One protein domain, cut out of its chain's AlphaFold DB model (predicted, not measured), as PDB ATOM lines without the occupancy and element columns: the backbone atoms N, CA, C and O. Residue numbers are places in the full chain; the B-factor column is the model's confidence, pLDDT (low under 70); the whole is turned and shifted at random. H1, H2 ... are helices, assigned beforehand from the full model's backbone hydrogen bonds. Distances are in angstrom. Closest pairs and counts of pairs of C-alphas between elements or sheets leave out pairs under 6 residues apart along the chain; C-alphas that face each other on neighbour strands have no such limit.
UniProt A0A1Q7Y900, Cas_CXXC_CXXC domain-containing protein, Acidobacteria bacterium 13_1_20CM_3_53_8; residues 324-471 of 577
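AT A GLANCE: This is residues 324 to 471 of the 577 residues of the protein "Cas_CXXC_CXXC domain-containing protein" of Acidobacteria bacterium 13_1_20CM_3_53_8 (UniProt A0A1Q7Y900). One long helix, H1, makes the core, and H2, H3, H4 and H6 pack on it crosswise, H2 folding back from the end of H1 as a hairpin. H5 lies far out at one end of the domain on a loop that leaves after H4 and returns to H6, while the closing stretch with the short helices H7 and H8 runs past H1 towards H4. The printed part has 148 residues with eight named helices, H1 to H8 in chain order, and no named strand; the class is all helix. It is compact, with a radius of gyration of the C-alphas of 16.3 A, and only just elongated, spanning 54 by 36 by 26 A. Residues 345 to 350 stick out.

IN THESE COORDINATES: H1, residues 325 to 343, begins at C-alpha 325 (131.798, 138.389, 132.287) and is 27.3 A long. H2 holds residues 354 to 365, 16.4 A, and H3 residues 374 to 389, 23.1 A. H4, residues 395 to 401, is short. H5 is residues 415 to 425, 15.3 A, with C-alpha 415 at (119.454, 148.167, 134.891). H6, residues 435 to 447, measures 18.2 A. H7, residues 455 to 459, and H8, residues 465 to 469, follow; C-alpha 469 is at (125.263, 152.386, 126.887).

HOW THE PARTS SIT: H1 is the hub, touching four helices. With residues 339 to 343 alone it touches H2 in a helical hairpin, closest at the C-alphas of Leu 342 and Asp 356, 5.0 A, a steep tilt of 40 degrees, opposite ways. It touches H3 with residues 334 to 338 alone, about perpendicular at 79 degrees; the closest C-alphas, of Val 338 and Arg 383, are 7.4 A apart. H4 touches residues 326 to 331 of H1 alone, closest at the C-alphas of Thr 327 and Arg 400, 4.9 A. H6 touches H1 at a steep tilt of 53 degrees, the same way, with the C-alphas of Ala 335 and Leu 443 closest at 4.6 A. H7 is near H1. H8 is close to H4 but not clearly touching, the closest C-alphas, of Glu 396 and Leu 468, being 7.0 A apart. H5 touches no helix. Every O i to N i+4 pair is within hydrogen-bond range in H2, H3, H4, H5, H6 and H8; in H1 it is 14 of 15, and in H7 0 of 1, beside 1 of 2 O i to N i+3 pairs.

THE WHOLE: The two C-alphas farthest apart, of Asp 349 and Gln 424, are 55.8 A apart. The printed part has no cut. The link from H4 to H5, 13 residues, is long. Mean pLDDT of the printed part is 77.1; residues 345 to 351, 404 to 431 and 455 to 471 are under 70.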
ATOM      1  N   THR A 324     130.394 141.900 135.417       81.62
ATOM      2  CA  THR A 324     129.954 141.155 134.237       81.62
ATOM      3  C   THR A 324     131.096 140.297 133.676       81.62
ATOM      4  O   THR A 324     132.272 140.666 133.804       81.62
ATOM      5  N   PRO A 325     130.788 139.175 132.997       84.38
ATOM      6  CA  PRO A 325     131.798 138.389 132.287       84.38
ATOM      7  C   PRO A 325     132.627 139.231 131.308       84.38
ATOM      8  O   PRO A 325     133.840 139.052 131.212       84.38
ATOM      9  N   ALA A 326     132.000 140.207 130.650       82.12
ATOM     10  CA  ALA A 326     132.664 141.108 129.715       82.12
ATOM     11  C   ALA A 326     133.713 142.019 130.387       82.12
ATOM     12  O   ALA A 326     134.777 142.266 129.816       82.12
ATOM     13  N   THR A 327     133.463 142.491 131.616       85.56
ATOM     14  CA  THR A 327     134.456 143.239 132.409       85.56
ATOM     15  C   THR A 327     135.671 142.375 132.750       85.56
ATOM     16  O   THR A 327     136.809 142.841 132.655       85.56
ATOM     17  N   LEU A 328     135.449 141.109 133.114       89.88
ATOM     18  CA  LEU A 328     136.529 140.159 133.393       89.88
ATOM     19  C   LEU A 328     137.351 139.873 132.130       89.88
ATOM     20  O   LEU A 328     138.581 139.883 132.180       89.88
ATOM     21  N   GLU A 329     136.681 139.702 130.990       90.25
ATOM     22  CA  GLU A 329     137.325 139.457 129.699       90.25
ATOM     23  C   GLU A 329     138.213 140.625 129.256       90.25
ATOM     24  O   GLU A 329     139.356 140.423 128.850       90.25
ATOM     25  N   ALA A 330     137.769 141.871 129.441       90.94
ATOM     26  CA  ALA A 330     138.609 143.036 129.166       90.94
ATOM     27  C   ALA A 330     139.923 143.021 129.981       90.94
ATOM     28  O   ALA A 330     140.989 143.369 129.463       90.94
ATOM     29  N   GLY A 331     139.870 142.571 131.241       93.50
ATOM     30  CA  GLY A 331     141.057 142.352 132.072       93.50
ATOM     31  C   GLY A 331     141.959 141.229 131.546       93.50
ATOM     32  O   GLY A 331     143.179 141.413 131.473       93.50
ATOM     33  N   LYS A 332     141.363 140.101 131.131       93.50
ATOM     34  CA  LYS A 332     142.058 138.943 130.539       93.50
ATOM     35  C   LYS A 332     142.742 139.260 129.216       93.50
ATOM     36  O   LYS A 332     143.756 138.645 128.918       93.50
ATOM     37  N   ILE A 333     142.231 140.223 128.455       93.50
ATOM     38  CA  ILE A 333     142.840 140.685 127.204       93.50
ATOM     39  C   ILE A 333     143.991 141.654 127.495       93.50
ATOM     40  O   ILE A 333     145.101 141.485 126.987       93.50
ATOM     41  N   LEU A 334     143.759 142.673 128.332       95.44
ATOM     42  CA  LEU A 334     144.741 143.738 128.548       95.44
ATOM     43  C   LEU A 334     146.017 143.245 129.244       95.44
ATOM     44  O   LEU A 334     147.119 143.674 128.897       95.44
ATOM     45  N   ALA A 335     145.881 142.387 130.255       96.06
ATOM     46  CA  ALA A 335     147.014 141.957 131.069       96.06
ATOM     47  C   ALA A 335     148.095 141.196 130.269       96.06
ATOM     48  O   ALA A 335     149.258 141.610 130.339       96.06
ATOM     49  N   PRO A 336     147.762 140.162 129.473       94.62
ATOM     50  CA  PRO A 336     148.708 139.496 128.581       94.62
ATOM     51  C   PRO A 336     149.354 140.433 127.562       94.62
ATOM     52  O   PRO A 336     150.572 140.400 127.426       94.62
ATOM     53  N   LEU A 337     148.589 141.331 126.926       94.38
ATOM     54  CA  LEU A 337     149.136 142.307 125.970       94.38
ATOM     55  C   LEU A 337     150.227 143.181 126.601       94.38
ATOM     56  O   LEU A 337     151.296 143.394 126.024       94.38
ATOM     57  N   VAL A 338     149.974 143.684 127.815       95.50
ATOM     58  CA  VAL A 338     150.968 144.466 128.559       95.50
ATOM     59  C   VAL A 338     152.163 143.594 128.951       95.50
ATOM     60  O   VAL A 338     153.304 144.037 128.816       95.50
ATOM     61  N   PHE A 339     151.924 142.370 129.424       94.94
ATOM     62  CA  PHE A 339     152.987 141.455 129.830       94.94
ATOM     63  C   PHE A 339     153.917 141.092 128.665       94.94
ATOM     64  O   PHE A 339     155.134 141.214 128.801       94.94
ATOM     65  N   GLU A 340     153.374 140.692 127.516       91.88
ATOM     66  CA  GLU A 340     154.140 140.312 126.323       91.88
ATOM     67  C   GLU A 340     154.989 141.477 125.804       91.88
ATOM     68  O   GLU A 340     156.195 141.334 125.571       91.88
ATOM     69  N   GLN A 341     154.395 142.672 125.731       91.38
ATOM     70  CA  GLN A 341     155.109 143.872 125.305       91.38
ATOM     71  C   GLN A 341     156.270 144.231 126.248       91.38
ATOM     72  O   GLN A 341     157.334 144.640 125.777       91.38
ATOM     73  N   LEU A 342     156.080 144.111 127.569       92.12
ATOM     74  CA  LEU A 342     157.090 144.510 128.557       92.12
ATOM     75  C   LEU A 342     158.163 143.444 128.810       92.12
ATOM     76  O   LEU A 342     159.315 143.786 129.079       92.12
ATOM     77  N   SER A 343     157.805 142.163 128.732       87.19
ATOM     78  CA  SER A 343     158.746 141.046 128.893       87.19
ATOM     79  C   SER A 343     159.643 140.865 127.663       87.19
ATOM     80  O   SER A 343     160.764 140.364 127.783       87.19
ATOM     81  N   GLY A 344     159.198 141.341 126.495       78.38
ATOM     82  CA  GLY A 344     159.927 141.241 125.234       78.38
ATOM     83  C   GLY A 344     159.752 139.897 124.529       78.38
ATOM     84  O   GLY A 344     160.525 139.603 123.621       78.38
ATOM     85  N   THR A 345     158.748 139.099 124.908       65.31
ATOM     86  CA  THR A 345     158.454 137.787 124.304       65.31
ATOM     87  C   THR A 345     158.137 137.862 122.807       65.31
ATOM     88  O   THR A 345     158.416 136.911 122.082       65.31
ATOM     89  N   GLU A 346     157.652 139.001 122.302       58.12
ATOM     90  CA  GLU A 346     157.448 139.223 120.860       58.12
ATOM     91  C   GLU A 346     158.761 139.301 120.056       58.12
ATOM     92  O   GLU A 346     158.785 139.043 118.852       58.12
ATOM     93  N   LYS A 347     159.875 139.675 120.696       58.97
ATOM     94  CA  LYS A 347     161.156 139.917 120.022       58.97
ATOM     95  C   LYS A 347     162.066 138.715 120.226       58.97
ATOM     96  O   LYS A 347     162.909 138.731 121.120       58.97
ATOM     97  N   LYS A 348     161.931 137.713 119.349       50.62
ATOM     98  CA  LYS A 348     162.704 136.453 119.375       50.62
ATOM     99  C   LYS A 348     164.229 136.623 119.550       50.62
ATOM    100  O   LYS A 348     164.847 135.714 120.084       50.62
ATOM    101  N   ASP A 349     164.806 137.793 119.236       52.53
ATOM    102  CA  ASP A 349     166.259 138.035 119.293       52.53
ATOM    103  C   ASP A 349     166.715 139.279 120.095       52.53
ATOM    104  O   ASP A 349     167.891 139.648 120.046       52.53
ATOM    105  N   LYS A 350     165.836 139.983 120.832       60.31
ATOM    106  CA  LYS A 350     166.233 141.203 121.579       60.31
ATOM    107  C   LYS A 350     165.597 141.281 122.965       60.31
ATOM    108  O   LYS A 350     164.382 141.406 123.079       60.31
ATOM    109  N   LYS A 351     166.438 141.323 124.012       64.38
ATOM    110  CA  LYS A 351     166.015 141.635 125.391       64.38
ATOM    111  C   LYS A 351     165.173 142.916 125.410       64.38
ATOM    112  O   LYS A 351     165.516 143.891 124.733       64.38
ATOM    113  N   ALA A 352     164.099 142.916 126.201       75.31
ATOM    114  CA  ALA A 352     163.279 144.104 126.409       75.31
ATOM    115  C   ALA A 352     164.134 145.301 126.883       75.31
ATOM    116  O   ALA A 352     165.127 145.107 127.596       75.31
ATOM    117  N   PRO A 353     163.783 146.543 126.502       84.19
ATOM    118  CA  PRO A 353     164.434 147.740 127.023       84.19
ATOM    119  C   PRO A 353     164.481 147.737 128.558       84.19
ATOM    120  O   PRO A 353     163.506 147.376 129.212       84.19
ATOM    121  N   LYS A 354     165.584 148.214 129.156       85.62
ATOM    122  CA  LYS A 354     165.732 148.288 130.628       85.62
ATOM    123  C   LYS A 354     164.569 149.022 131.315       85.62
ATOM    124  O   LYS A 354     164.196 148.677 132.430       85.62
ATOM    125  N   ALA A 355     164.003 150.033 130.655       87.75
ATOM    126  CA  ALA A 355     162.849 150.772 131.160       87.75
ATOM    127  C   ALA A 355     161.577 149.907 131.233       87.75
ATOM    128  O   ALA A 355     160.840 150.011 132.209       87.75
ATOM    129  N   ASP A 356     161.356 149.027 130.250       90.12
ATOM    130  CA  ASP A 356     160.202 148.122 130.210       90.12
ATOM    131  C   ASP A 356     160.313 147.032 131.276       90.12
ATOM    132  O   ASP A 356     159.348 146.770 131.989       90.12
ATOM    133  N   GLN A 357     161.514 146.476 131.462       90.00
ATOM    134  CA  GLN A 357     161.791 145.524 132.542       90.00
ATOM    135  C   GLN A 357     161.540 146.152 133.916       90.00
ATOM    136  O   GLN A 357     160.834 145.576 134.739       90.00
ATOM    137  N   LYS A 358     162.040 147.375 134.142       92.38
ATOM    138  CA  LYS A 358     161.819 148.110 135.395       92.38
ATOM    139  C   LYS A 358     160.334 148.394 135.642       92.38
ATOM    140  O   LYS A 358     159.872 148.277 136.775       92.38
ATOM    141  N   LEU A 359     159.591 148.773 134.599       93.19
ATOM    142  CA  LEU A 359     158.149 148.990 134.705       93.19
ATOM    143  C   LEU A 359     157.424 147.682 135.040       93.19
ATOM    144  O   LEU A 359     156.593 147.677 135.941       93.19
ATOM    145  N   LEU A 360     157.760 146.573 134.379       93.81
ATOM    146  CA  LEU A 360     157.176 145.263 134.670       93.81
ATOM    147  C   LEU A 360     157.454 144.820 136.110       93.81
ATOM    148  O   LEU A 360     156.531 144.421 136.814       93.81
ATOM    149  N   GLU A 361     158.695 144.952 136.582       91.62
ATOM    150  CA  GLU A 361     159.058 144.678 137.977       91.62
ATOM    151  C   GLU A 361     158.238 145.529 138.953       91.62
ATOM    152  O   GLU A 361     157.756 145.025 139.969       91.62
ATOM    153  N   GLN A 362     158.041 146.816 138.650       91.62
ATOM    154  CA  GLN A 362     157.220 147.710 139.463       91.62
ATOM    155  C   GLN A 362     155.750 147.274 139.478       91.62
ATOM    156  O   GLN A 362     155.151 147.235 140.552       91.62
ATOM    157  N   LEU A 363     155.193 146.898 138.325       92.94
ATOM    158  CA  LEU A 363     153.815 146.420 138.205       92.94
ATOM    159  C   LEU A 363     153.601 145.100 138.945       92.94
ATOM    160  O   LEU A 363     152.611 144.954 139.649       92.94
ATOM    161  N   LEU A 364     154.534 144.151 138.870       91.56
ATOM    162  CA  LEU A 364     154.435 142.901 139.632       91.56
ATOM    163  C   LEU A 364     154.584 143.139 141.142       91.56
ATOM    164  O   LEU A 364     154.063 142.382 141.960       91.56
ATOM    165  N   LYS A 365     155.255 144.224 141.532       89.25
ATOM    166  CA  LYS A 365     155.520 144.575 142.927       89.25
ATOM    167  C   LYS A 365     154.381 145.354 143.595       89.25
ATOM    168  O   LYS A 365     154.229 145.259 144.817       89.25
ATOM    169  N   GLU A 366     153.648 146.183 142.861       90.00
ATOM    170  CA  GLU A 366     152.634 147.079 143.419       90.00
ATOM    171  C   GLU A 366     151.464 147.277 142.454       90.00
ATOM    172  O   GLU A 366     151.653 147.535 141.267       90.00
ATOM    173  N   ASN A 367     150.246 147.214 142.994       91.06
ATOM    174  CA  ASN A 367     149.031 147.489 142.244       91.06
ATOM    175  C   ASN A 367     149.016 148.953 141.736       91.06
ATOM    176  O   ASN A 367     149.146 149.879 142.551       91.06
ATOM    177  N   PRO A 368     148.788 149.204 140.430       91.31
ATOM    178  CA  PRO A 368     148.715 150.556 139.865       91.31
ATOM    179  C   PRO A 368     147.675 151.475 140.523       91.31
ATOM    180  O   PRO A 368     147.846 152.700 140.506       91.31
ATOM    181  N   ARG A 369     146.613 150.908 141.116       88.56
ATOM    182  CA  ARG A 369     145.600 151.648 141.882       88.56
ATOM    183  C   ARG A 369     146.199 152.334 143.105       88.56
ATOM    184  O   ARG A 369     145.865 153.484 143.380       88.56
ATOM    185  N   TRP A 370     147.064 151.632 143.835       84.75
ATOM    186  CA  TRP A 370     147.654 152.104 145.095       84.75
ATOM    187  C   TRP A 370     149.036 152.726 144.910       84.75
ATOM    188  O   TRP A 370     149.543 153.366 145.832       84.75
ATOM    189  N   SER A 371     149.631 152.574 143.723       85.50
ATOM    190  CA  SER A 371     150.939 153.148 143.452       85.50
ATOM    191  C   SER A 371     150.910 154.671 143.544       85.50
ATOM    192  O   SER A 371     150.095 155.357 142.909       85.50
ATOM    193  N   LYS A 372     151.854 155.193 144.334       81.75
ATOM    194  CA  LYS A 372     152.098 156.633 144.492       81.75
ATOM    195  C   LYS A 372     152.631 157.266 143.208       81.75
ATOM    196  O   LYS A 372     152.498 158.473 143.022       81.75
ATOM    197  N   ASP A 373     153.221 156.462 142.328       84.94
ATOM    198  CA  ASP A 373     153.786 156.933 141.075       84.94
ATOM    199  C   ASP A 373     152.714 157.013 139.982       84.94
ATOM    200  O   ASP A 373     152.342 156.027 139.343       84.94
ATOM    201  N   ALA A 374     152.217 158.228 139.743       87.38
ATOM    202  CA  ALA A 374     151.263 158.491 138.673       87.38
ATOM    203  C   ALA A 374     151.823 158.160 137.275       87.38
ATOM    204  O   ALA A 374     151.034 157.890 136.365       87.38
ATOM    205  N   GLN A 375     153.153 158.134 137.096       90.25
ATOM    206  CA  GLN A 375     153.771 157.816 135.807       90.25
ATOM    207  C   GLN A 375     153.496 156.380 135.373       90.25
ATOM    208  O   GLN A 375     153.323 156.145 134.180       90.25
ATOM    209  N   VAL A 376     153.346 155.440 136.312       91.56
ATOM    210  CA  VAL A 376     152.982 154.047 136.002       91.56
ATOM    211  C   VAL A 376     151.662 153.996 135.237       91.56
ATOM    212  O   VAL A 376     151.578 153.398 134.165       91.56
ATOM    213  N   ARG A 377     150.629 154.678 135.745       91.56
ATOM    214  CA  ARG A 377     149.306 154.713 135.102       91.56
ATOM    215  C   ARG A 377     149.338 155.461 133.772       91.56
ATOM    216  O   ARG A 377     148.680 155.038 132.824       91.56
ATOM    217  N   ILE A 378     150.105 156.549 133.684       90.75
ATOM    218  CA  ILE A 378     150.292 157.298 132.433       90.75
ATOM    219  C   ILE A 378     150.930 156.399 131.367       90.75
ATOM    220  O   ILE A 378     150.463 156.363 130.229       90.75
ATOM    221  N   GLU A 379     151.962 155.641 131.727       92.88
ATOM    222  CA  GLU A 379     152.676 154.774 130.793       92.88
ATOM    223  C   GLU A 379     151.838 153.563 130.361       92.88
ATOM    224  O   GLU A 379     151.842 153.210 129.178       92.88
ATOM    225  N   LEU A 380     151.042 152.991 131.273       94.69
ATOM    226  CA  LEU A 380     150.039 151.972 130.945       94.69
ATOM    227  C   LEU A 380     148.986 152.512 129.970       94.69
ATOM    228  O   LEU A 380     148.715 151.881 128.951       94.69
ATOM    229  N   ARG A 381     148.446 153.714 130.210       93.31
ATOM    230  CA  ARG A 381     147.485 154.353 129.294       93.31
ATOM    231  C   ARG A 381     148.071 154.582 127.902       93.31
ATOM    232  O   ARG A 381     147.399 154.323 126.907       93.31
ATOM    233  N   LYS A 382     149.341 154.991 127.793       92.88
ATOM    234  CA  LYS A 382     150.010 155.096 126.483       92.88
ATOM    235  C   LYS A 382     150.062 153.753 125.746       92.88
ATOM    236  O   LYS A 382     149.957 153.755 124.522       92.88
ATOM    237  N   ARG A 383     150.227 152.632 126.459       94.19
ATOM    238  CA  ARG A 383     150.237 151.275 125.872       94.19
ATOM    239  C   ARG A 383     148.853 150.842 125.440       94.19
ATOM    240  O   ARG A 383     148.710 150.440 124.296       94.19
ATOM    241  N   ILE A 384     147.845 151.042 126.289       95.38
ATOM    242  CA  ILE A 384     146.433 150.809 125.947       95.38
ATOM    243  C   ILE A 384     146.082 151.516 124.633       95.38
ATOM    244  O   ILE A 384     145.542 150.898 123.723       95.38
ATOM    245  N   ALA A 385     146.473 152.784 124.482       92.81
ATOM    246  CA  ALA A 385     146.219 153.514 123.245       92.81
ATOM    247  C   ALA A 385     146.957 152.937 122.024       92.81
ATOM    248  O   ALA A 385     146.401 152.916 120.932       92.81
ATOM    249  N   LYS A 386     148.187 152.430 122.191       92.44
ATOM    250  CA  LYS A 386     148.899 151.720 121.114       92.44
ATOM    251  C   LYS A 386     148.220 150.399 120.752       92.44
ATOM    252  O   LYS A 386     148.144 150.078 119.573       92.44
ATOM    253  N   PHE A 387     147.723 149.653 121.739       93.88
ATOM    254  CA  PHE A 387     146.959 148.430 121.495       93.88
ATOM    255  C   PHE A 387     145.656 148.728 120.755       93.88
ATOM    256  O   PHE A 387     145.305 147.980 119.851       93.88
ATOM    257  N   ALA A 388     145.004 149.856 121.047       91.94
ATOM    258  CA  ALA A 388     143.839 150.303 120.290       91.94
ATOM    259  C   ALA A 388     144.158 150.692 118.848       91.94
ATOM    260  O   ALA A 388     143.461 150.263 117.932       91.94
ATOM    261  N   GLU A 389     145.257 151.411 118.615       89.56
ATOM    262  CA  GLU A 389     145.736 151.697 117.255       89.56
ATOM    263  C   GLU A 389     146.099 150.423 116.468       89.56
ATOM    264  O   GLU A 389     145.972 150.406 115.246       89.56
ATOM    265  N   ALA A 390     146.519 149.357 117.155       89.25
ATOM    266  CA  ALA A 390     146.797 148.048 116.563       89.25
ATOM    267  C   ALA A 390     145.557 147.135 116.449       89.25
ATOM    268  O   ALA A 390     145.663 146.037 115.908       89.25
ATOM    269  N   GLY A 391     144.394 147.553 116.963       88.94
ATOM    270  CA  GLY A 391     143.172 146.738 116.981       88.94
ATOM    271  C   GLY A 391     143.176 145.588 117.996       88.94
ATOM    272  O   GLY A 391     142.358 144.683 117.892       88.94
ATOM    273  N   HIS A 392     144.087 145.598 118.970       90.62
ATOM    274  CA  HIS A 392     144.179 144.574 120.019       90.62
ATOM    275  C   HIS A 392     143.367 144.909 121.274       90.62
ATOM    276  O   HIS A 392     143.171 144.042 122.119       90.62
ATOM    277  N   PHE A 393     142.918 146.158 121.411       91.56
ATOM    278  CA  PHE A 393     142.091 146.595 122.533       91.56
ATOM    279  C   PHE A 393     141.129 147.701 122.094       91.56
ATOM    280  O   PHE A 393     141.527 148.579 121.338       91.56
ATOM    281  N   THR A 394     139.880 147.713 122.543       89.81
ATOM    282  CA  THR A 394     138.881 148.700 122.084       89.81
ATOM    283  C   THR A 394     138.494 149.697 123.179       89.81
ATOM    284  O   THR A 394     138.776 149.491 124.361       89.81
ATOM    285  N   LEU A 395     137.825 150.796 122.798       87.88
ATOM    286  CA  LEU A 395     137.206 151.700 123.776       87.88
ATOM    287  C   LEU A 395     136.171 150.955 124.633       87.88
ATOM    288  O   LEU A 395     136.109 151.176 125.836       87.88
ATOM    289  N   GLU A 396     135.403 150.049 124.030       83.94
ATOM    290  CA  GLU A 396     134.414 149.220 124.725       83.94
ATOM    291  C   GLU A 396     135.050 148.393 125.849       83.94
ATOM    292  O   GLU A 396     134.616 148.454 126.999       83.94
ATOM    293  N   GLN A 397     136.132 147.674 125.546       88.38
ATOM    294  CA  GLN A 397     136.868 146.909 126.553       88.38
ATOM    295  C   GLN A 397     137.459 147.833 127.626       88.38
ATOM    296  O   GLN A 397     137.442 147.502 128.812       88.38
ATOM    297  N   TYR A 398     137.936 149.019 127.235       90.38
ATOM    298  CA  TYR A 398     138.439 150.008 128.182       90.38
ATOM    299  C   TYR A 398     137.371 150.455 129.182       90.38
ATOM    300  O   TYR A 398     137.627 150.425 130.382       90.38
ATOM    301  N   VAL A 399     136.179 150.841 128.723       84.94
ATOM    302  CA  VAL A 399     135.131 151.337 129.629       84.94
ATOM    303  C   VAL A 399     134.486 150.239 130.462       84.94
ATOM    304  O   VAL A 399     134.083 150.504 131.590       84.94
ATOM    305  N   ARG A 400     134.461 148.994 129.971       83.19
ATOM    306  CA  ARG A 400     134.057 147.828 130.773       83.19
ATOM    307  C   ARG A 400     135.018 147.575 131.926       83.19
ATOM    308  O   ARG A 400     134.589 147.234 133.024       83.19
ATOM    309  N   LEU A 401     136.316 147.737 131.672       87.19
ATOM    310  CA  LEU A 401     137.351 147.562 132.685       87.19
ATOM    311  C   LEU A 401     137.423 148.761 133.643       87.19
ATOM    312  O   LEU A 401     137.656 148.584 134.835       87.19
ATOM    313  N   PHE A 402     137.213 149.975 133.138       86.62
ATOM    314  CA  PHE A 402     137.294 151.227 133.889       86.62
ATOM    315  C   PHE A 402     135.979 152.021 133.792       86.62
ATOM    316  O   PHE A 402     135.958 153.097 133.189       86.62
ATOM    317  N   PRO A 403     134.883 151.523 134.397       75.31
ATOM    318  CA  PRO A 403     133.568 152.153 134.289       75.31
ATOM    319  C   PRO A 403     133.558 153.545 134.921       75.31
ATOM    320  O   PRO A 403     134.408 153.859 135.761       75.31
ATOM    321  N   ALA A 404     132.597 154.386 134.536       69.88
ATOM    322  CA  ALA A 404     132.475 155.738 135.070       69.88
ATOM    323  C   ALA A 404     132.115 155.761 136.575       69.88
ATOM    324  O   ALA A 404     131.496 154.843 137.113       69.88
ATOM    325  N   ALA A 405     132.545 156.804 137.288       62.28
ATOM    326  CA  ALA A 405     132.567 156.863 138.751       62.28
ATOM    327  C   ALA A 405     131.178 156.869 139.413       62.28
ATOM    328  O   ALA A 405     131.045 156.369 140.528       62.28
ATOM    329  N   ASN A 406     130.152 157.404 138.754       57.09
ATOM    330  CA  ASN A 406     128.759 157.264 139.187       57.09
ATOM    331  C   ASN A 406     128.178 155.866 138.976       57.09
ATOM    332  O   ASN A 406     127.248 155.517 139.693       57.09
ATOM    333  N   VAL A 407     128.724 155.086 138.037       55.53
ATOM    334  CA  VAL A 407     128.331 153.703 137.725       55.53
ATOM    335  C   VAL A 407     129.112 152.699 138.587       55.53
ATOM    336  O   VAL A 407     128.657 151.586 138.823       55.53
ATOM    337  N   ALA A 408     130.242 153.115 139.161       49.62
ATOM    338  CA  ALA A 408     131.152 152.319 139.993       49.62
ATOM    339  C   ALA A 408     130.524 151.583 141.187       49.62
ATOM    340  O   ALA A 408     131.099 150.622 141.683       49.62
ATOM    341  N   ASN A 409     129.390 152.080 141.685       48.72
ATOM    342  CA  ASN A 409     128.632 151.486 142.792       48.72
ATOM    343  C   ASN A 409     127.245 150.995 142.341       48.72
ATOM    344  O   ASN A 409     126.428 150.590 143.167       48.72
ATOM    345  N   THR A 410     126.960 151.064 141.039       49.03
ATOM    346  CA  THR A 410     125.677 150.660 140.450       49.03
ATOM    347  C   THR A 410     125.636 149.187 140.071       49.03
ATOM    348  O   THR A 410     124.580 148.697 139.706       49.03
ATOM    349  N   GLU A 411     126.728 148.445 140.282       47.75
ATOM    350  CA  GLU A 411     126.760 146.975 140.215       47.75
ATOM    351  C   GLU A 411     125.769 146.325 141.219       47.75
ATOM    352  O   GLU A 411     125.501 145.129 141.159       47.75
ATOM    353  N   ARG A 412     125.181 147.104 142.143       47.97
ATOM    354  CA  ARG A 412     124.094 146.698 143.062       47.97
ATOM    355  C   ARG A 412     122.693 147.136 142.630       47.97
ATOM    356  O   ARG A 412     121.726 146.818 143.315       47.97
ATOM    357  N   LEU A 413     122.590 147.929 141.573       50.47
ATOM    358  CA  LEU A 413     121.346 148.532 141.120       50.47
ATOM    359  C   LEU A 413     120.831 147.784 139.898       50.47
ATOM    360  O   LEU A 413     121.611 147.311 139.072       50.47
ATOM    361  N   SER A 414     119.511 147.685 139.771       52.66
ATOM    362  CA  SER A 414     118.923 147.096 138.571       52.66
ATOM    363  C   SER A 414     119.237 147.962 137.340       52.66
ATOM    364  O   SER A 414     119.415 149.179 137.478       52.66
ATOM    365  N   PRO A 415     119.271 147.395 136.121       51.47
ATOM    366  CA  PRO A 415     119.454 148.167 134.891       51.47
ATOM    367  C   PRO A 415     118.492 149.365 134.769       51.47
ATOM    368  O   PRO A 415     118.859 150.407 134.226       51.47
ATOM    369  N   GLU A 416     117.269 149.270 135.302       57.12
ATOM    370  CA  GLU A 416     116.313 150.387 135.363       57.12
ATOM    371  C   GLU A 416     116.784 151.506 136.298       57.12
ATOM    372  O   GLU A 416     116.719 152.680 135.938       57.12
ATOM    373  N   GLN A 417     117.297 151.159 137.479       59.03
ATOM    374  CA  GLN A 417     117.816 152.122 138.452       59.03
ATOM    375  C   GLN A 417     119.091 152.807 137.957       59.03
ATOM    376  O   GLN A 417     119.283 154.001 138.195       59.03
ATOM    377  N   VAL A 418     119.947 152.082 137.232       56.25
ATOM    378  CA  VAL A 418     121.112 152.685 136.573       56.25
ATOM    379  C   VAL A 418     120.666 153.662 135.492       56.25
ATOM    380  O   VAL A 418     121.155 154.788 135.466       56.25
ATOM    381  N   ARG A 419     119.690 153.285 134.651       58.75
ATOM    382  CA  ARG A 419     119.106 154.181 133.637       58.75
ATOM    383  C   ARG A 419     118.500 155.441 134.261       58.75
ATOM    384  O   ARG A 419     118.678 156.530 133.720       58.75
ATOM    385  N   GLU A 420     117.834 155.317 135.402       63.12
ATOM    386  CA  GLU A 420     117.253 156.458 136.115       63.12
ATOM    387  C   GLU A 420     118.331 157.372 136.725       63.12
ATOM    388  O   GLU A 420     118.275 158.591 136.568       63.12
ATOM    389  N   LEU A 421     119.380 156.802 137.326       60.16
ATOM    390  CA  LEU A 421     120.538 157.573 137.794       60.16
ATOM    391  C   LEU A 421     121.252 158.303 136.656       60.16
ATOM    392  O   LEU A 421     121.664 159.449 136.831       60.16
ATOM    393  N   TRP A 422     121.368 157.658 135.498       56.94
ATOM    394  CA  TRP A 422     121.926 158.246 134.284       56.94
ATOM    395  C   TRP A 422     121.108 159.440 133.789       56.94
ATOM    396  O   TRP A 422     121.683 160.469 133.433       56.94
ATOM    397  N   LYS A 423     119.771 159.348 133.819       62.25
ATOM    398  CA  LYS A 423     118.880 160.475 133.491       62.25
ATOM    399  C   LYS A 423     119.020 161.635 134.479       62.25
ATOM    400  O   LYS A 423     118.941 162.786 134.066       62.25
ATOM    401  N   GLN A 424     119.225 161.345 135.766       55.28
ATOM    402  CA  GLN A 424     119.235 162.354 136.831       55.28
ATOM    403  C   GLN A 424     120.592 163.041 137.049       55.28
ATOM    404  O   GLN A 424     120.620 164.221 137.391       55.28
ATOM    405  N   LYS A 425     121.717 162.328 136.902       50.12
ATOM    406  CA  LYS A 425     123.056 162.839 137.276       50.12
ATOM    407  C   LYS A 425     123.925 163.287 136.104       50.12
ATOM    408  O   LYS A 425     124.992 163.851 136.329       50.12
ATOM    409  N   GLY A 426     123.451 163.121 134.872       52.09
ATOM    410  CA  GLY A 426     124.210 163.490 133.687       52.09
ATOM    411  C   GLY A 426     125.343 162.508 133.376       52.09
ATOM    412  O   GLY A 426     125.594 161.531 134.078       52.09
ATOM    413  N   SER A 427     125.989 162.742 132.240       54.34
ATOM    414  CA  SER A 427     126.887 161.795 131.592       54.34
ATOM    415  C   SER A 427     128.282 161.789 132.222       54.34
ATOM    416  O   SER A 427     129.114 162.648 131.934       54.34
ATOM    417  N   ALA A 428     128.552 160.812 133.077       55.00
ATOM    418  CA  ALA A 428     129.833 160.683 133.752       55.00
ATOM    419  C   ALA A 428     130.994 160.349 132.825       55.00
ATOM    420  O   ALA A 428     130.916 159.468 131.973       55.00
ATOM    421  N   ILE A 429     132.114 161.020 133.066       58.56
ATOM    422  CA  ILE A 429     133.332 160.863 132.267       58.56
ATOM    423  C   ILE A 429     134.440 160.222 133.095       58.56
ATOM    424  O   ILE A 429     135.274 159.502 132.561       58.56
ATOM    425  N   LYS A 430     134.466 160.459 134.410       64.19
ATOM    426  CA  LYS A 430     135.567 160.019 135.268       64.19
ATOM    427  C   LYS A 430     135.570 158.500 135.413       64.19
ATOM    428  O   LYS A 430     134.729 157.955 136.114       64.19
ATOM    429  N   ALA A 431     136.566 157.839 134.838       65.44
ATOM    430  CA  ALA A 431     136.785 156.410 135.010       65.44
ATOM    431  C   ALA A 431     137.183 156.047 136.456       65.44
ATOM    432  O   ALA A 431     137.928 156.772 137.130       65.44
ATOM    433  N   THR A 432     136.707 154.902 136.940       75.06
ATOM    434  CA  THR A 432     137.131 154.336 138.221       75.06
ATOM    435  C   THR A 432     138.559 153.818 138.146       75.06
ATOM    436  O   THR A 432     139.048 153.390 137.105       75.06
ATOM    437  N   ASN A 433     139.234 153.788 139.293       81.06
ATOM    438  CA  ASN A 433     140.539 153.138 139.403       81.06
ATOM    439  C   ASN A 433     140.434 151.643 139.750       81.06
ATOM    440  O   ASN A 433     141.465 151.018 139.973       81.06
ATOM    441  N   GLN A 434     139.226 151.077 139.830       81.38
ATOM    442  CA  GLN A 434     139.029 149.682 140.233       81.38
ATOM    443  C   GLN A 434     139.447 148.685 139.141       81.38
ATOM    444  O   GLN A 434     139.899 147.590 139.458       81.38
ATOM    445  N   GLY A 435     139.392 149.081 137.863       88.50
ATOM    446  CA  GLY A 435     139.892 148.262 136.751       88.50
ATOM    447  C   GLY A 435     141.371 147.900 136.859       88.50
ATOM    448  O   GLY A 435     141.812 146.884 136.324       88.50
ATOM    449  N   TRP A 436     142.146 148.694 137.606       93.19
ATOM    450  CA  TRP A 436     143.547 148.383 137.871       93.19
ATOM    451  C   TRP A 436     143.717 147.153 138.756       93.19
ATOM    452  O   TRP A 436     144.725 146.473 138.609       93.19
ATOM    453  N   ASP A 437     142.746 146.841 139.619       92.12
ATOM    454  CA  ASP A 437     142.798 145.649 140.463       92.12
ATOM    455  C   ASP A 437     142.643 144.380 139.610       92.12
ATOM    456  O   ASP A 437     143.481 143.483 139.697       92.12
ATOM    457  N   LEU A 438     141.663 144.360 138.694       93.31
ATOM    458  CA  LEU A 438     141.474 143.278 137.711       93.31
ATOM    459  C   LEU A 438     142.703 143.106 136.824       93.31
ATOM    460  O   LEU A 438     143.238 142.006 136.696       93.31
ATOM    461  N   PHE A 439     143.167 144.209 136.227       95.56
ATOM    462  CA  PHE A 439     144.367 144.208 135.398       95.56
ATOM    463  C   PHE A 439     145.557 143.628 136.166       95.56
ATOM    464  O   PHE A 439     146.282 142.787 135.641       95.56
ATOM    465  N   TRP A 440     145.757 144.059 137.411       95.38
ATOM    466  CA  TRP A 440     146.886 143.621 138.214       95.38
ATOM    467  C   TRP A 440     146.797 142.139 138.582       95.38
ATOM    468  O   TRP A 440     147.801 141.436 138.476       95.38
ATOM    469  N   PHE A 441     145.609 141.647 138.940       95.56
ATOM    470  CA  PHE A 441     145.372 140.222 139.165       95.56
ATOM    471  C   PHE A 441     145.757 139.394 137.928       95.56
ATOM    472  O   PHE A 441     146.619 138.515 138.006       95.56
ATOM    473  N   TYR A 442     145.202 139.728 136.761       96.19
ATOM    474  CA  TYR A 442     145.479 138.992 135.528       96.19
ATOM    475  C   TYR A 442     146.922 139.150 135.035       96.19
ATOM    476  O   TYR A 442     147.464 138.214 134.448       96.19
ATOM    477  N   LEU A 443     147.588 140.276 135.318       95.75
ATOM    478  CA  LEU A 443     149.001 140.479 134.982       95.75
ATOM    479  C   LEU A 443     149.893 139.446 135.678       95.75
ATOM    480  O   LEU A 443     150.824 138.926 135.065       95.75
ATOM    481  N   HIS A 444     149.601 139.108 136.936       94.75
ATOM    482  CA  HIS A 444     150.324 138.054 137.652       94.75
ATOM    483  C   HIS A 444     150.040 136.664 137.084       94.75
ATOM    484  O   HIS A 444     150.948 135.836 137.018       94.75
ATOM    485  N   HIS A 445     148.819 136.402 136.616       94.75
ATOM    486  CA  HIS A 445     148.509 135.149 135.926       94.75
ATOM    487  C   HIS A 445     149.217 135.021 134.578       94.75
ATOM    488  O   HIS A 445     149.684 133.924 134.258       94.75
ATOM    489  N   ALA A 446     149.344 136.124 133.836       93.62
ATOM    490  CA  ALA A 446     150.135 136.181 132.613       93.62
ATOM    491  C   ALA A 446     151.622 135.935 132.907       93.62
ATOM    492  O   ALA A 446     152.246 135.080 132.284       93.62
ATOM    493  N   ALA A 447     152.164 136.590 133.940       91.81
ATOM    494  CA  ALA A 447     153.552 136.409 134.357       91.81
ATOM    495  C   ALA A 447     153.877 134.984 134.829       91.81
ATOM    496  O   ALA A 447     154.983 134.498 134.601       91.81
ATOM    497  N   ASN A 448     152.911 134.301 135.445       89.88
ATOM    498  CA  ASN A 448     153.049 132.915 135.894       89.88
ATOM    499  C   ASN A 448     152.720 131.879 134.800       89.88
ATOM    500  O   ASN A 448     152.723 130.685 135.088       89.88
ATOM    501  N   GLY A 449     152.403 132.307 133.571       89.00
ATOM    502  CA  GLY A 449     152.097 131.415 132.445       89.00
ATOM    503  C   GLY A 449     150.730 130.721 132.518       89.00
ATOM    504  O   GLY A 449     150.474 129.787 131.768       89.00
ATOM    505  N   THR A 450     149.846 131.163 133.413       89.00
ATOM    506  CA  THR A 450     148.481 130.612 133.582       89.00
ATOM    507  C   THR A 450     147.417 131.364 132.775       89.00
ATOM    508  O   THR A 450     146.245 130.992 132.781       89.00
ATOM    509  N   LEU A 451     147.819 132.436 132.093       90.38
ATOM    510  CA  LEU A 451     147.001 133.211 131.170       90.38
ATOM    511  C   LEU A 451     147.873 133.599 129.971       90.38
ATOM    512  O   LEU A 451     148.939 134.181 130.149       90.38
ATOM    513  N   SER A 452     147.417 133.292 128.763       84.19
ATOM    514  CA  SER A 452     148.074 133.674 127.511       84.19
ATOM    515  C   SER A 452     147.122 134.495 126.657       84.19
ATOM    516  O   SER A 452     145.906 134.321 126.744       84.19
ATOM    517  N   PHE A 453     147.671 135.372 125.822       77.31
ATOM    518  CA  PHE A 453     146.875 136.097 124.848       77.31
ATOM    519  C   PHE A 453     146.449 135.160 123.710       77.31
ATOM    520  O   PHE A 453     147.294 134.521 123.082       77.31
ATOM    521  N   ASP A 454     145.148 135.096 123.426       72.75
ATOM    522  CA  ASP A 454     144.617 134.450 122.225       72.75
ATOM    523  C   ASP A 454     143.958 135.506 121.326       72.75
ATOM    524  O   ASP A 454     143.037 136.221 121.725       72.75
ATOM    525  N   LYS A 455     144.455 135.616 120.089       64.69
ATOM    526  CA  LYS A 455     143.948 136.567 119.092       64.69
ATOM    527  C   LYS A 455     142.530 136.229 118.628       64.69
ATOM    528  O   LYS A 455     141.841 137.134 118.163       64.69
ATOM    529  N   GLN A 456     142.083 134.974 118.743       56.69
ATOM    530  CA  GLN A 456     140.744 134.556 118.303       56.69
ATOM    531  C   GLN A 456     139.625 135.077 119.221       56.69
ATOM    532  O   GLN A 456     138.489 135.256 118.772       56.69
ATOM    533  N   THR A 457     139.951 135.409 120.472       56.84
ATOM    534  CA  THR A 457     138.990 135.861 121.491       56.84
ATOM    535  C   THR A 457     138.438 137.265 121.215       56.84
ATOM    536  O   THR A 457     137.315 137.577 121.601       56.84
ATOM    537  N   ILE A 458     139.171 138.105 120.471       56.81
ATOM    538  CA  ILE A 458     138.758 139.485 120.138       56.81
ATOM    539  C   ILE A 458     137.495 139.513 119.254       56.81
ATOM    540  O   ILE A 458     136.727 140.469 119.298       56.81
ATOM    541  N   SER A 459     137.258 138.462 118.469       47.69
ATOM    542  CA  SER A 459     136.191 138.403 117.460       47.69
ATOM    543  C   SER A 459     134.835 137.881 117.955       47.69
ATOM    544  O   SER A 459     133.887 137.876 117.175       47.69
ATOM    545  N   GLN A 460     134.717 137.429 119.212       44.09
ATOM    546  CA  GLN A 460     133.525 136.702 119.685       44.09
ATOM    547  C   GLN A 460     132.620 137.461 120.671       44.09
ATOM    548  O   GLN A 460     131.548 136.951 120.997       44.09
ATOM    549  N   SER A 461     132.966 138.673 121.125       45.78
ATOM    550  CA  SER A 461     132.097 139.415 122.055       45.78
ATOM    551  C   SER A 461     130.907 140.052 121.326       45.78
ATOM    552  O   SER A 461     130.947 141.215 120.930       45.78
ATOM    553  N   THR A 462     129.846 139.273 121.135       39.94
ATOM    554  CA  THR A 462     128.547 139.711 120.602       39.94
ATOM    555  C   THR A 462     127.563 139.932 121.750       39.94
ATOM    556  O   THR A 462     126.509 139.311 121.803       39.94
ATOM    557  N   ASP A 463     127.915 140.804 122.696       44.81
ATOM    558  CA  ASP A 463     126.970 141.231 123.734       44.81
ATOM    559  C   ASP A 463     126.187 142.467 123.280       44.81
ATOM    560  O   ASP A 463     126.688 143.321 122.545       44.81
ATOM    561  N   SER A 464     124.925 142.517 123.706       46.09
ATOM    562  CA  SER A 464     123.926 143.500 123.286       46.09
ATOM    563  C   SER A 464     124.378 144.951 123.512       46.09
ATOM    564  O   SER A 464     125.045 145.277 124.496       46.09
ATOM    565  N   SER A 465     123.986 145.864 122.618       47.12
ATOM    566  CA  SER A 465     124.370 147.281 122.699       47.12
ATOM    567  C   SER A 465     123.832 148.010 123.942       47.12
ATOM    568  O   SER A 465     124.257 149.135 124.205       47.12
ATOM    569  N   GLU A 466     122.904 147.409 124.697       48.31
ATOM    570  CA  GLU A 466     122.347 147.996 125.923       48.31
ATOM    571  C   GLU A 466     123.361 148.018 127.076       48.31
ATOM    572  O   GLU A 466     123.459 149.033 127.764       48.31
ATOM    573  N   ASP A 467     124.195 146.981 127.218       50.25
ATOM    574  CA  ASP A 467     125.242 146.943 128.249       50.25
ATOM    575  C   ASP A 467     126.323 148.011 127.997       50.25
ATOM    576  O   ASP A 467     126.865 148.592 128.934       50.25
ATOM    577  N   LEU A 468     126.616 148.337 126.728       47.03
ATOM    578  CA  LEU A 468     127.585 149.384 126.350       47.03
ATOM    579  C   LEU A 468     127.134 150.797 126.737       47.03
ATOM    580  O   LEU A 468     127.963 151.636 127.113       47.03
ATOM    581  N   ALA A 469     125.833 151.071 126.612       43.72
ATOM    582  CA  ALA A 469     125.263 152.386 126.887       43.72
ATOM    583  C   ALA A 469     125.386 152.769 128.371       43.72
ATOM    584  O   ALA A 469     125.384 153.952 128.699       43.72
ATOM    585  N   MET A 470     125.546 151.780 129.259       49.59
ATOM    586  CA  MET A 470     125.662 151.982 130.704       49.59
ATOM    587  C   MET A 470     127.070 152.379 131.173       49.59
ATOM    588  O   MET A 470     127.200 152.862 132.296       49.59
ATOM    589  N   PHE A 471     128.122 152.199 130.359       53.50
ATOM    590  CA  PHE A 471     129.520 152.372 130.809       53.50
ATOM    591  C   PHE A 471     130.333 153.423 130.045       53.50
ATOM    592  O   PHE A 471     131.341 153.906 130.564       53.50
TER     593      PHE A 471